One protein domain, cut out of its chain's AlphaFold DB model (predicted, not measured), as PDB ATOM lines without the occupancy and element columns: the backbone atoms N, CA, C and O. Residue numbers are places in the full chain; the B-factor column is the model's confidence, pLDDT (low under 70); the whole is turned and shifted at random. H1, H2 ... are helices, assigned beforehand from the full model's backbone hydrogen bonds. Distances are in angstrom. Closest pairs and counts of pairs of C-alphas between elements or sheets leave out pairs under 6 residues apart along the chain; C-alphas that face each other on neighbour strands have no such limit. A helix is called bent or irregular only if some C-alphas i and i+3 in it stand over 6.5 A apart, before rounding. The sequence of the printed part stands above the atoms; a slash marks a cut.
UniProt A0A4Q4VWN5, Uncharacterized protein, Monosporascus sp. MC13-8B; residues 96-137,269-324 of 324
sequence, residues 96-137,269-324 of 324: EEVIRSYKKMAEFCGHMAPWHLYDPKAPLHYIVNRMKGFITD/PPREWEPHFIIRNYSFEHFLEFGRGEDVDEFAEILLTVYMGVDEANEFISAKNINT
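AT A GLANCE: This is residues 96 to 137 and 269 to 324 of the 324 residues of an uncharacterized protein of Monosporascus sp. MC13-8B (UniProt A0A4Q4VWN5). A small helical body is built round H5, with H3 packed along part of it in the opposite direction and H6 crossing it steeply. H2 packs on the first part of H3, residues 132 to 137 of H3 stick out, H1 reaches away from the body near H5, and H4 follows the long unnamed stretch 269 to 284. The printed part has 98 residues with six named helices, H1 to H6 in order, and no named strand: all helix. It is only just compact, close to loose, with a radius of gyration of the C-alphas of 15.1 A and spans of 47 by 40 by 28 A.

HOW THE PARTS SIT: H3, residues 123 to 137, touches H5, residues 298 to 308, at a shallow tilt of 6 degrees, opposite ways; their closest C-alphas, those of Pro 123 and Val 306, are 5.9 A apart. H2, residues 114 to 118, touches H3 at residues 123 to 128 alone, closest at the C-alphas of Leu 117 and His 125, 4.4 A. H5 touches H6, residues 310 to 318, at a steep tilt of 53 degrees, opposite ways, closest at the C-alphas of Thr 305 and Ala 313, 5.3 A. H1, residues 96 to 110, is only just irregular, with C-alphas 104 and 107 6.6 A apart; it is close to H5 but not clearly touching, closest at the C-alphas of Phe 108 and Val 306, 7.2 A. H4, residues 285 to 290, touches no helix. Every O i to N i+4 pair is within hydrogen-bond range in H4 and H6; the counts are 7 of 11 in H1, 9 of 11 in H3, 6 of 7 in H5 and 0 of 1 in H2, where 2 of 2 O i to N i+3 pairs are.

IN THESE COORDINATES: H1 begins at C-alpha 96 (31.787, -39.860, -10.233) and is 21.4 A long; H3 is 20.2 A and H5 15.8 A. H6 ends at C-alpha 318 (1.357, -22.432, -3.350).

THE WHOLE: The C-alphas of Trp 115 and Arg 271, 48.4 A apart, are the farthest. Residues 138 to 268 are not printed, with 30.3 A from C-alpha 137 to C-alpha 269. Of the links printed whole, none is long. Mean pLDDT of the printed part is 79.3; 26 residues are under 70, among them 269 to 276 and 320 to 324.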
ATOM      1  N   GLU A  96      32.628 -38.952  -9.441       61.31
ATOM      2  CA  GLU A  96      31.787 -39.860 -10.233       61.31
ATOM      3  C   GLU A  96      30.310 -39.815  -9.819       61.31
ATOM      4  O   GLU A  96      29.419 -39.874 -10.671       61.31
ATOM      5  N   GLU A  97      30.032 -39.713  -8.517       64.38
ATOM      6  CA  GLU A  97      28.672 -39.599  -7.986       64.38
ATOM      7  C   GLU A  97      28.027 -38.259  -8.359       64.38
ATOM      8  O   GLU A  97      26.873 -38.220  -8.803       64.38
ATOM      9  N   VAL A  98      28.793 -37.172  -8.265       63.22
ATOM     10  CA  VAL A  98      28.365 -35.842  -8.698       63.22
ATOM     11  C   VAL A  98      28.093 -35.834 -10.206       63.22
ATOM     12  O   VAL A  98      27.010 -35.427 -10.625       63.22
ATOM     13  N   ILE A  99      28.996 -36.376 -11.030       65.44
ATOM     14  CA  ILE A  99      28.806 -36.488 -12.488       65.44
ATOM     15  C   ILE A  99      27.569 -37.335 -12.826       65.44
ATOM     16  O   ILE A  99      26.783 -36.966 -13.702       65.44
ATOM     17  N   ARG A 100      27.349 -38.460 -12.133       71.75
ATOM     18  CA  ARG A 100      26.155 -39.303 -12.320       71.75
ATOM     19  C   ARG A 100      24.869 -38.556 -11.964       71.75
ATOM     20  O   ARG A 100      23.856 -38.741 -12.633       71.75
ATOM     21  N   SER A 101      24.916 -37.701 -10.950       67.44
ATOM     22  CA  SER A 101      23.788 -36.864 -10.542       67.44
ATOM     23  C   SER A 101      23.487 -35.780 -11.575       67.44
ATOM     24  O   SER A 101      22.335 -35.623 -11.964       67.44
ATOM     25  N   TYR A 102      24.514 -35.122 -12.123       65.75
ATOM     26  CA  TYR A 102      24.351 -34.172 -13.228       65.75
ATOM     27  C   TYR A 102      23.823 -34.823 -14.510       65.75
ATOM     28  O   TYR A 102      23.086 -34.185 -15.253       65.75
ATOM     29  N   LYS A 103      24.117 -36.105 -14.773       71.12
ATOM     30  CA  LYS A 103      23.498 -36.817 -15.908       71.12
ATOM     31  C   LYS A 103      21.975 -36.880 -15.804       71.12
ATOM     32  O   LYS A 103      21.325 -36.840 -16.841       71.12
ATOM     33  N   LYS A 104      21.403 -36.906 -14.593       70.19
ATOM     34  CA  LYS A 104      19.944 -36.805 -14.418       70.19
ATOM     35  C   LYS A 104      19.404 -35.458 -14.901       70.19
ATOM     36  O   LYS A 104      18.267 -35.391 -15.335       70.19
ATOM     37  N   MET A 105      20.227 -34.405 -14.888       65.81
ATOM     38  CA  MET A 105      19.862 -33.094 -15.428       65.81
ATOM     39  C   MET A 105      19.898 -33.042 -16.968       65.81
ATOM     40  O   MET A 105      19.306 -32.149 -17.567       65.81
ATOM     41  N   ALA A 106      20.595 -33.976 -17.628       65.38
ATOM     42  CA  ALA A 106      20.856 -33.903 -19.067       65.38
ATOM     43  C   ALA A 106      19.585 -34.027 -19.923       65.38
ATOM     44  O   ALA A 106      19.489 -33.372 -20.960       65.38
ATOM     45  N   GLU A 107      18.604 -34.821 -19.484       66.44
ATOM     46  CA  GLU A 107      17.328 -34.978 -20.194       66.44
ATOM     47  C   GLU A 107      16.521 -33.669 -20.214       66.44
ATOM     48  O   GLU A 107      15.956 -33.314 -21.248       66.44
ATOM     49  N   PHE A 108      16.572 -32.873 -19.137       64.25
ATOM     50  CA  PHE A 108      15.895 -31.571 -19.056       64.25
ATOM     51  C   PHE A 108      16.465 -30.548 -20.046       64.25
ATOM     52  O   PHE A 108      15.729 -29.761 -20.641       64.25
ATOM     53  N   CYS A 109      17.779 -30.586 -20.275       63.81
ATOM     54  CA  CYS A 109      18.436 -29.727 -21.260       63.81
ATOM     55  C   CYS A 109      18.197 -30.191 -22.710       63.81
ATOM     56  O   CYS A 109      18.369 -29.400 -23.636       63.81
ATOM     57  N   GLY A 110      17.790 -31.448 -22.929       65.56
ATOM     58  CA  GLY A 110      17.599 -32.036 -24.260       65.56
ATOM     59  C   GLY A 110      16.407 -31.476 -25.045       65.56
ATOM     60  O   GLY A 110      16.396 -31.537 -26.273       65.56
ATOM     61  N   HIS A 111      15.426 -30.889 -24.355       69.81
ATOM     62  CA  HIS A 111      14.231 -30.288 -24.960       69.81
ATOM     63  C   HIS A 111      14.269 -28.756 -24.987       69.81
ATOM     64  O   HIS A 111      13.276 -28.106 -25.307       69.81
ATOM     65  N   MET A 112      15.407 -28.154 -24.648       76.62
ATOM     66  CA  MET A 112      15.532 -26.709 -24.550       76.62
ATOM     67  C   MET A 112      15.854 -26.099 -25.920       76.62
ATOM     68  O   MET A 112      16.938 -26.288 -26.467       76.62
ATOM     69  N   ALA A 113      14.910 -25.341 -26.475       85.69
ATOM     70  CA  ALA A 113      15.107 -24.581 -27.700       85.69
ATOM     71  C   ALA A 113      15.287 -23.081 -27.404       85.69
ATOM     72  O   ALA A 113      14.693 -22.578 -26.449       85.69
ATOM     73  N   PRO A 114      16.036 -22.323 -28.230       86.88
ATOM     74  CA  PRO A 114      16.306 -20.907 -27.968       86.88
ATOM     75  C   PRO A 114      15.052 -20.034 -27.807       86.88
ATOM     76  O   PRO A 114      15.060 -19.084 -27.029       86.88
ATOM     77  N   TRP A 115      13.960 -20.350 -28.512       88.12
ATOM     78  CA  TRP A 115      12.710 -19.587 -28.420       88.12
ATOM     79  C   TRP A 115      11.981 -19.758 -27.082       88.12
ATOM     80  O   TRP A 115      11.187 -18.890 -26.730       88.12
ATOM     81  N   HIS A 116      12.287 -20.801 -26.300       90.38
ATOM     82  CA  HIS A 116      11.759 -20.958 -24.938       90.38
ATOM     83  C   HIS A 116      12.185 -19.812 -24.012       90.38
ATOM     84  O   HIS A 116      11.553 -19.592 -22.989       90.38
ATOM     85  N   LEU A 117      13.209 -19.029 -24.374       90.12
ATOM     86  CA  LEU A 117      13.580 -17.817 -23.648       90.12
ATOM     87  C   LEU A 117      12.472 -16.749 -23.658       90.12
ATOM     88  O   LEU A 117      12.436 -15.899 -22.773       90.12
ATOM     89  N   TYR A 118      11.581 -16.769 -24.649       90.50
ATOM     90  CA  TYR A 118      10.500 -15.789 -24.796       90.50
ATOM     91  C   TYR A 118       9.147 -16.300 -24.295       90.50
ATOM     92  O   TYR A 118       8.174 -15.553 -24.347       90.50
ATOM     93  N   ASP A 119       9.079 -17.544 -23.821       91.88
ATOM     94  CA  ASP A 119       7.863 -18.140 -23.275       91.88
ATOM     95  C   ASP A 119       7.896 -18.088 -21.738       91.88
ATOM     96  O   ASP A 119       8.679 -18.825 -21.137       91.88
ATOM     97  N   PRO A 120       7.051 -17.271 -21.080       89.38
ATOM     98  CA  PRO A 120       7.014 -17.160 -19.623       89.38
ATOM     99  C   PRO A 120       6.757 -18.469 -18.877       89.38
ATOM    100  O   PRO A 120       7.106 -18.571 -17.704       89.38
ATOM    101  N   LYS A 121       6.154 -19.459 -19.542       87.88
ATOM    102  CA  LYS A 121       5.854 -20.770 -18.954       87.88
ATOM    103  C   LYS A 121       7.010 -21.755 -19.067       87.88
ATOM    104  O   LYS A 121       7.005 -22.800 -18.423       87.88
ATOM    105  N   ALA A 122       8.002 -21.450 -19.898       89.44
ATOM    106  CA  ALA A 122       9.125 -22.341 -20.091       89.44
ATOM    107  C   ALA A 122      10.124 -22.223 -18.925       89.44
ATOM    108  O   ALA A 122      10.508 -21.107 -18.551       89.44
ATOM    109  N   PRO A 123      10.669 -23.349 -18.426       87.94
ATOM    110  CA  PRO A 123      11.711 -23.331 -17.400       87.94
ATOM    111  C   PRO A 123      12.924 -22.477 -17.786       87.94
ATOM    112  O   PRO A 123      13.490 -21.794 -16.939       87.94
ATOM    113  N   LEU A 124      13.299 -22.442 -19.075       88.94
ATOM    114  CA  LEU A 124      14.408 -21.608 -19.553       88.94
ATOM    115  C   LEU A 124      14.182 -20.116 -19.263       88.94
ATOM    116  O   LEU A 124      15.093 -19.447 -18.773       88.94
ATOM    117  N   HIS A 125      12.991 -19.594 -19.571       91.44
ATOM    118  CA  HIS A 125      12.657 -18.196 -19.316       91.44
ATOM    119  C   HIS A 125      12.752 -17.878 -17.826       91.44
ATOM    120  O   HIS A 125      13.394 -16.896 -17.446       91.44
ATOM    121  N   TYR A 126      12.172 -18.742 -16.989       91.94
ATOM    122  CA  TYR A 126      12.232 -18.601 -15.540       91.94
ATOM    123  C   TYR A 126      13.681 -18.571 -15.032       91.94
ATOM    124  O   TYR A 126      14.072 -17.615 -14.364       91.94
ATOM    125  N   ILE A 127      14.508 -19.560 -15.396       89.81
ATOM    126  CA  ILE A 127      15.895 -19.679 -14.915       89.81
ATOM    127  C   ILE A 127      16.710 -18.450 -15.314       89.81
ATOM    128  O   ILE A 127      17.401 -17.869 -14.479       89.81
ATOM    129  N   VAL A 128      16.621 -18.025 -16.579       92.25
ATOM    130  CA  VAL A 128      17.378 -16.865 -17.064       92.25
ATOM    131  C   VAL A 128      16.932 -15.590 -16.355       92.25
ATOM    132  O   VAL A 128      17.782 -14.802 -15.937       92.25
ATOM    133  N   ASN A 129      15.628 -15.387 -16.162       93.88
ATOM    134  CA  ASN A 129      15.127 -14.229 -15.424       93.88
ATOM    135  C   ASN A 129      15.531 -14.263 -13.951       93.88
ATOM    136  O   ASN A 129      15.947 -13.238 -13.412       93.88
ATOM    137  N   ARG A 130      15.475 -15.429 -13.303       94.06
ATOM    138  CA  ARG A 130      15.875 -15.575 -11.905       94.06
ATOM    139  C   ARG A 130      17.369 -15.323 -11.720       94.06
ATOM    140  O   ARG A 130      17.731 -14.594 -10.798       94.06
ATOM    141  N   MET A 131      18.212 -15.835 -12.624       93.38
ATOM    142  CA  MET A 131      19.653 -15.559 -12.645       93.38
ATOM    143  C   MET A 131      19.944 -14.069 -12.832       93.38
ATOM    144  O   MET A 131      20.746 -13.510 -12.091       93.38
ATOM    145  N   LYS A 132      19.259 -13.396 -13.771       95.19
ATOM    146  CA  LYS A 132      19.346 -11.931 -13.916       95.19
ATOM    147  C   LYS A 132      18.942 -11.207 -12.627       95.19
ATOM    148  O   LYS A 132      19.576 -10.221 -12.257       95.19
ATOM    149  N   GLY A 133      17.931 -11.720 -11.923       95.81
ATOM    150  CA  GLY A 133      17.451 -11.194 -10.644       95.81
ATOM    151  C   GLY A 133      18.509 -11.148  -9.536       95.81
ATOM    152  O   GLY A 133      18.452 -10.252  -8.698       95.81
ATOM    153  N   PHE A 134      19.531 -12.014  -9.572       95.88
ATOM    154  CA  PHE A 134      20.615 -12.017  -8.577       95.88
ATOM    155  C   PHE A 134      21.372 -10.687  -8.488       95.88
ATOM    156  O   PHE A 134      21.912 -10.350  -7.433       95.88
ATOM    157  N   ILE A 135      21.404  -9.913  -9.574       96.56
ATOM    158  CA  ILE A 135      22.050  -8.599  -9.585       96.56
ATOM    159  C   ILE A 135      21.256  -7.607  -8.732       96.56
ATOM    160  O   ILE A 135      21.830  -6.911  -7.895       96.56
ATOM    161  N   THR A 136      19.930  -7.605  -8.875       96.25
ATOM    162  CA  THR A 136      19.026  -6.797  -8.046       96.25
ATOM    163  C   THR A 136      19.027  -7.274  -6.593       96.25
ATOM    164  O   THR A 136      19.050  -6.449  -5.679       96.25
ATOM    165  N   ASP A 137      19.064  -8.589  -6.358       95.31
ATOM    166  CA  ASP A 137      19.162  -9.164  -5.011       95.31
ATOM    167  C   ASP A 137      20.442  -8.706  -4.304       95.31
ATOM    168  O   ASP A 137      20.408  -8.254  -3.157       95.31
ATOM    169  N   PRO A 269      22.424 -32.642  15.811       50.38
ATOM    170  CA  PRO A 269      22.215 -31.210  15.614       50.38
ATOM    171  C   PRO A 269      21.330 -30.646  16.749       50.38
ATOM    172  O   PRO A 269      20.545 -31.401  17.335       50.38
ATOM    173  N   PRO A 270      21.458 -29.353  17.104       48.97
ATOM    174  CA  PRO A 270      20.604 -28.714  18.106       48.97
ATOM    175  C   PRO A 270      19.114 -28.954  17.819       48.97
ATOM    176  O   PRO A 270      18.691 -28.898  16.667       48.97
ATOM    177  N   ARG A 271      18.308 -29.192  18.864       47.12
ATOM    178  CA  ARG A 271      16.862 -29.504  18.752       47.12
ATOM    179  C   ARG A 271      16.021 -28.415  18.070       47.12
ATOM    180  O   ARG A 271      14.875 -28.675  17.732       47.12
ATOM    181  N   GLU A 272      16.577 -27.220  17.924       47.53
ATOM    182  CA  GLU A 272      15.928 -26.026  17.374       47.53
ATOM    183  C   GLU A 272      16.085 -25.905  15.853       47.53
ATOM    184  O   GLU A 272      15.477 -25.036  15.243       47.53
ATOM    185  N   TRP A 273      16.907 -26.751  15.225       54.12
ATOM    186  CA  TRP A 273      16.997 -26.779  13.771       54.12
ATOM    187  C   TRP A 273      15.777 -27.528  13.251       54.12
ATOM    188  O   TRP A 273      15.662 -28.740  13.447       54.12
ATOM    189  N   GLU A 274      14.863 -26.806  12.605       53.69
ATOM    190  CA  GLU A 274      13.789 -27.416  11.824       53.69
ATOM    191  C   GLU A 274      14.375 -28.498  10.898       53.69
ATOM    192  O   GLU A 274      15.539 -28.404  10.490       53.69
ATOM    193  N   PRO A 275      13.646 -29.586  10.610       59.59
ATOM    194  CA  PRO A 275      14.168 -30.656   9.770       59.59
ATOM    195  C   PRO A 275      14.507 -30.115   8.372       59.59
ATOM    196  O   PRO A 275      13.626 -29.872   7.558       59.59
ATOM    197  N   HIS A 276      15.799 -29.938   8.087       68.62
ATOM    198  CA  HIS A 276      16.266 -29.491   6.778       68.62
ATOM    199  C   HIS A 276      16.238 -30.673   5.809       68.62
ATOM    200  O   HIS A 276      16.859 -31.714   6.056       68.62
ATOM    201  N   PHE A 277      15.560 -30.509   4.676       77.81
ATOM    202  CA  PHE A 277      15.616 -31.483   3.595       77.81
ATOM    203  C   PHE A 277      16.942 -31.349   2.852       77.81
ATOM    204  O   PHE A 277      17.202 -30.368   2.163       77.81
ATOM    205  N   ILE A 278      17.803 -32.359   2.980       78.69
ATOM    206  CA  ILE A 278      19.053 -32.405   2.220       78.69
ATOM    207  C   ILE A 278      18.791 -33.142   0.912       78.69
ATOM    208  O   ILE A 278      18.697 -34.372   0.890       78.69
ATOM    209  N   ILE A 279      18.730 -32.391  -0.185       78.50
ATOM    210  CA  ILE A 279      18.659 -32.967  -1.526       78.50
ATOM    211  C   ILE A 279      20.013 -33.580  -1.872       78.50
ATOM    212  O   ILE A 279      21.029 -32.893  -1.981       78.50
ATOM    213  N   ARG A 280      20.028 -34.901  -2.052       75.50
ATOM    214  CA  ARG A 280      21.211 -35.650  -2.488       75.50
ATOM    215  C   ARG A 280      21.004 -36.155  -3.902       75.50
ATOM    216  O   ARG A 280      19.922 -36.622  -4.252       75.50
ATOM    217  N   ASN A 281      22.060 -36.090  -4.707       73.06
ATOM    218  CA  ASN A 281      22.096 -36.672  -6.049       73.06
ATOM    219  C   ASN A 281      20.933 -36.242  -6.955       73.06
ATOM    220  O   ASN A 281      20.412 -37.053  -7.733       73.06
ATOM    221  N   TYR A 282      20.518 -34.978  -6.800       74.31
ATOM    222  CA  TYR A 282      19.410 -34.359  -7.527       74.31
ATOM    223  C   TYR A 282      18.094 -35.161  -7.435       74.31
ATOM    224  O   TYR A 282      17.325 -35.217  -8.389       74.31
ATOM    225  N   SER A 283      17.863 -35.856  -6.312       81.44
ATOM    226  CA  SER A 283      16.610 -36.570  -6.055       81.44
ATOM    227  C   SER A 283      15.686 -35.725  -5.191       81.44
ATOM    228  O   SER A 283      15.977 -35.488  -4.017       81.44
ATOM    229  N   PHE A 284      14.568 -35.302  -5.778       84.81
ATOM    230  CA  PHE A 284      13.524 -34.549  -5.088       84.81
ATOM    231  C   PHE A 284      12.403 -35.442  -4.551       84.81
ATOM    232  O   PHE A 284      11.574 -34.949  -3.804       84.81
ATOM    233  N   GLU A 285      12.385 -36.746  -4.848       84.94
ATOM    234  CA  GLU A 285      11.276 -37.662  -4.510       84.94
ATOM    235  C   GLU A 285      10.859 -37.580  -3.033       84.94
ATOM    236  O   GLU A 285       9.707 -37.292  -2.724       84.94
ATOM    237  N   HIS A 286      11.819 -37.728  -2.114       85.44
ATOM    238  CA  HIS A 286      11.558 -37.632  -0.674       85.44
ATOM    239  C   HIS A 286      11.086 -36.230  -0.255       85.44
ATOM    240  O   HIS A 286      10.290 -36.079   0.667       85.44
ATOM    241  N   PHE A 287      11.586 -35.181  -0.910       88.12
ATOM    242  CA  PHE A 287      11.145 -33.818  -0.631       88.12
ATOM    243  C   PHE A 287       9.722 -33.567  -1.140       88.12
ATOM    244  O   PHE A 287       8.939 -32.927  -0.455       88.12
ATOM    245  N   LEU A 288       9.355 -34.115  -2.294       88.25
ATOM    246  CA  LEU A 288       8.018 -33.962  -2.864       88.25
ATOM    247  C   LEU A 288       6.952 -34.748  -2.104       88.25
ATOM    248  O   LEU A 288       5.792 -34.346  -2.095       88.25
ATOM    249  N   GLU A 289       7.337 -35.845  -1.453       87.69
ATOM    250  CA  GLU A 289       6.425 -36.643  -0.634       87.69
ATOM    251  C   GLU A 289       6.166 -36.016   0.747       87.69
ATOM    252  O   GLU A 289       5.031 -36.025   1.227       87.69
ATOM    253  N   PHE A 290       7.201 -35.464   1.393       85.81
ATOM    254  CA  PHE A 290       7.130 -35.045   2.802       85.81
ATOM    255  C   PHE A 290       7.325 -33.543   3.047       85.81
ATOM    256  O   PHE A 290       6.965 -33.048   4.118       85.81
ATOM    257  N   GLY A 291       7.923 -32.828   2.098       84.62
ATOM    258  CA  GLY A 291       8.232 -31.406   2.197       84.62
ATOM    259  C   GLY A 291       7.025 -30.511   1.945       84.62
ATOM    260  O   GLY A 291       5.987 -30.932   1.431       84.62
ATOM    261  N   ARG A 292       7.155 -29.249   2.346       85.38
ATOM    262  CA  ARG A 292       6.157 -28.195   2.147       85.38
ATOM    263  C   ARG A 292       6.767 -27.050   1.345       85.38
ATOM    264  O   ARG A 292       7.981 -26.883   1.313       85.38
ATOM    265  N   GLY A 293       5.909 -26.226   0.743       84.75
ATOM    266  CA  GLY A 293       6.339 -25.021   0.025       84.75
ATOM    267  C   GLY A 293       7.159 -24.051   0.886       84.75
ATOM    268  O   GLY A 293       8.089 -23.440   0.383       84.75
ATOM    269  N   GLU A 294       6.877 -23.962   2.189       85.75
ATOM    270  CA  GLU A 294       7.650 -23.141   3.142       85.75
ATOM    271  C   GLU A 294       9.065 -23.671   3.418       85.75
ATOM    272  O   GLU A 294       9.927 -22.910   3.846       85.75
ATOM    273  N   ASP A 295       9.314 -24.954   3.137       85.88
ATOM    274  CA  ASP A 295      10.635 -25.570   3.275       85.88
ATOM    275  C   ASP A 295      11.510 -25.314   2.017       85.88
ATOM    276  O   ASP A 295      12.657 -25.763   1.958       85.88
ATOM    277  N   VAL A 296      10.977 -24.630   0.988       87.69
ATOM    278  CA  VAL A 296      11.679 -24.304  -0.267       87.69
ATOM    279  C   VAL A 296      12.381 -22.952  -0.135       87.69
ATOM    280  O   VAL A 296      11.737 -21.909  -0.061       87.69
ATOM    281  N   ASP A 297      13.714 -22.957  -0.159       85.94
ATOM    282  CA  ASP A 297      14.500 -21.727  -0.279       85.94
ATOM    283  C   ASP A 297      14.633 -21.247  -1.742       85.94
ATOM    284  O   ASP A 297      14.303 -21.956  -2.697       85.94
ATOM    285  N   GLU A 298      15.160 -20.031  -1.931       85.25
ATOM    286  CA  GLU A 298      15.326 -19.418  -3.260       85.25
ATOM    287  C   GLU A 298      16.189 -20.265  -4.223       85.25
ATOM    288  O   GLU A 298      16.064 -20.137  -5.442       85.25
ATOM    289  N   PHE A 299      17.106 -21.094  -3.710       86.00
ATOM    290  CA  PHE A 299      17.940 -21.971  -4.534       86.00
ATOM    291  C   PHE A 299      17.188 -23.243  -4.925       86.00
ATOM    292  O   PHE A 299      17.219 -23.659  -6.087       86.00
ATOM    293  N   ALA A 300      16.504 -23.850  -3.957       87.44
ATOM    294  CA  ALA A 300      15.680 -25.028  -4.139       87.44
ATOM    295  C   ALA A 300      14.563 -24.757  -5.147       87.44
ATOM    296  O   ALA A 300      14.341 -25.598  -6.012       87.44
ATOM    297  N   GLU A 301      13.942 -23.574  -5.124       90.00
ATOM    298  CA  GLU A 301      12.921 -23.160  -6.096       90.00
ATOM    299  C   GLU A 301      13.435 -23.221  -7.545       90.00
ATOM    300  O   GLU A 301      12.760 -23.753  -8.430       90.00
ATOM    301  N   ILE A 302      14.663 -22.746  -7.793       89.38
ATOM    302  CA  ILE A 302      15.291 -22.793  -9.123       89.38
ATOM    303  C   ILE A 302      15.443 -24.237  -9.584       89.38
ATOM    304  O   ILE A 302      15.098 -24.570 -10.719       89.38
ATOM    305  N   LEU A 303      15.968 -25.100  -8.712       87.19
ATOM    306  CA  LEU A 303      16.195 -26.498  -9.059       87.19
ATOM    307  C   LEU A 303      14.881 -27.270  -9.208       87.19
ATOM    308  O   LEU A 303      14.785 -28.109 -10.101       87.19
ATOM    309  N   LEU A 304      13.876 -26.966  -8.387       88.12
ATOM    310  CA  LEU A 304      12.548 -27.565  -8.452       88.12
ATOM    311  C   LEU A 304      11.852 -27.195  -9.762       88.12
ATOM    312  O   LEU A 304      11.348 -28.068 -10.459       88.12
ATOM    313  N   THR A 305      11.924 -25.923 -10.152       88.75
ATOM    314  CA  THR A 305      11.382 -25.431 -11.424       88.75
ATOM    315  C   THR A 305      12.016 -26.134 -12.624       88.75
ATOM    316  O   THR A 305      11.329 -26.472 -13.586       88.75
ATOM    317  N   VAL A 306      13.326 -26.396 -12.569       83.94
ATOM    318  CA  VAL A 306      14.019 -27.192 -13.597       83.94
ATOM    319  C   VAL A 306      13.534 -28.645 -13.587       83.94
ATOM    320  O   VAL A 306      13.388 -29.242 -14.650       83.94
ATOM    321  N   TYR A 307      13.299 -29.206 -12.399       83.62
ATOM    322  CA  TYR A 307      12.965 -30.614 -12.201       83.62
ATOM    323  C   TYR A 307      11.540 -30.983 -12.631       83.62
ATOM    324  O   TYR A 307      11.341 -32.066 -13.172       83.62
ATOM    325  N   MET A 308      10.545 -30.124 -12.394       86.12
ATOM    326  CA  MET A 308       9.137 -30.457 -12.671       86.12
ATOM    327  C   MET A 308       8.396 -29.487 -13.587       86.12
ATOM    328  O   MET A 308       7.326 -29.848 -14.058       86.12
ATOM    329  N   GLY A 309       8.961 -28.316 -13.886       87.31
ATOM    330  CA  GLY A 309       8.271 -27.267 -14.634       87.31
ATOM    331  C   GLY A 309       7.868 -26.080 -13.760       87.31
ATOM    332  O   GLY A 309       7.867 -26.156 -12.532       87.31
ATOM    333  N   VAL A 310       7.578 -24.950 -14.410       88.94
ATOM    334  CA  VAL A 310       7.238 -23.684 -13.736       88.94
ATOM    335  C   VAL A 310       5.867 -23.772 -13.066       88.94
ATOM    336  O   VAL A 310       5.719 -23.356 -11.920       88.94
ATOM    337  N   ASP A 311       4.868 -24.308 -13.767       90.62
ATOM    338  CA  ASP A 311       3.490 -24.358 -13.276       90.62
ATOM    339  C   ASP A 311       3.375 -25.343 -12.098       90.62
ATOM    340  O   ASP A 311       2.833 -24.991 -11.051       90.62
ATOM    341  N   GLU A 312       3.981 -26.527 -12.218       90.38
ATOM    342  CA  GLU A 312       4.004 -27.568 -11.189       90.38
ATOM    343  C   GLU A 312       4.772 -27.130  -9.935       90.38
ATOM    344  O   GLU A 312       4.308 -27.350  -8.814       90.38
ATOM    345  N   ALA A 313       5.925 -26.468 -10.100       90.25
ATOM    346  CA  ALA A 313       6.687 -25.944  -8.968       90.25
ATOM    347  C   ALA A 313       5.904 -24.849  -8.228       90.25
ATOM    348  O   ALA A 313       5.831 -24.863  -6.998       90.25
ATOM    349  N   ASN A 314       5.261 -23.937  -8.965       90.56
ATOM    350  CA  ASN A 314       4.416 -22.900  -8.377       90.56
ATOM    351  C   ASN A 314       3.200 -23.487  -7.658       90.56
ATOM    352  O   ASN A 314       2.846 -23.006  -6.578       90.56
ATOM    353  N   GLU A 315       2.569 -24.516  -8.226       92.06
ATOM    354  CA  GLU A 315       1.471 -25.232  -7.580       92.06
ATOM    355  C   GLU A 315       1.946 -25.872  -6.276       92.06
ATOM    356  O   GLU A 315       1.335 -25.625  -5.241       92.06
ATOM    357  N   PHE A 316       3.070 -26.595  -6.277       90.25
ATOM    358  CA  PHE A 316       3.634 -27.208  -5.069       90.25
ATOM    359  C   PHE A 316       3.928 -26.178  -3.968       90.25
ATOM    360  O   PHE A 316       3.549 -26.376  -2.811       90.25
ATOM    361  N   ILE A 317       4.556 -25.054  -4.326       89.88
ATOM    362  CA  ILE A 317       4.892 -23.980  -3.381       89.88
ATOM    363  C   ILE A 317       3.619 -23.303  -2.847       89.88
ATOM    364  O   ILE A 317       3.531 -22.975  -1.663       89.88
ATOM    365  N   SER A 318       2.600 -23.138  -3.694       87.31
ATOM    366  CA  SER A 318       1.357 -22.432  -3.350       87.31
ATOM    367  C   SER A 318       0.303 -23.308  -2.669       87.31
ATOM    368  O   SER A 318      -0.547 -22.775  -1.952       87.31
ATOM    369  N   ALA A 319       0.346 -24.633  -2.854       76.12
ATOM    370  CA  ALA A 319      -0.697 -25.598  -2.482       76.12
ATOM    371  C   ALA A 319      -1.057 -25.636  -0.986       76.12
ATOM    372  O   ALA A 319      -2.006 -26.320  -0.600       76.12
ATOM    373  N   LYS A 320      -0.356 -24.893  -0.121       58.16
ATOM    374  CA  LYS A 320      -0.684 -24.816   1.307       58.16
ATOM    375  C   LYS A 320      -0.854 -23.426   1.911       58.16
ATOM    376  O   LYS A 320      -1.227 -23.359   3.076       58.16
ATOM    377  N   ASN A 321      -0.779 -22.352   1.122       52.81
ATOM    378  CA  ASN A 321      -1.209 -21.020   1.583       52.81
ATOM    379  C   ASN A 321      -2.744 -20.894   1.744       52.81
ATOM    380  O   ASN A 321      -3.238 -19.844   2.141       52.81
ATOM    381  N   ILE A 322      -3.511 -21.944   1.420       51.38
ATOM    382  CA  ILE A 322      -4.987 -21.941   1.378       51.38
ATOM    383  C   ILE A 322      -5.614 -22.663   2.592       51.38
ATOM    384  O   ILE A 322      -6.824 -22.612   2.782       51.38
ATOM    385  N   ASN A 323      -4.815 -23.294   3.460       45.03
ATOM    386  CA  ASN A 323      -5.314 -23.999   4.650       45.03
ATOM    387  C   ASN A 323      -4.859 -23.323   5.952       45.03
ATOM    388  O   ASN A 323      -4.196 -23.950   6.780       45.03
ATOM    389  N   THR A 324      -5.197 -22.045   6.134       37.00
ATOM    390  CA  THR A 324      -5.124 -21.358   7.437       37.00
ATOM    391  C   THR A 324      -6.431 -20.635   7.716       37.00
ATOM    392  O   THR A 324      -6.933 -19.962   6.789       37.00
TER     393      THR A 324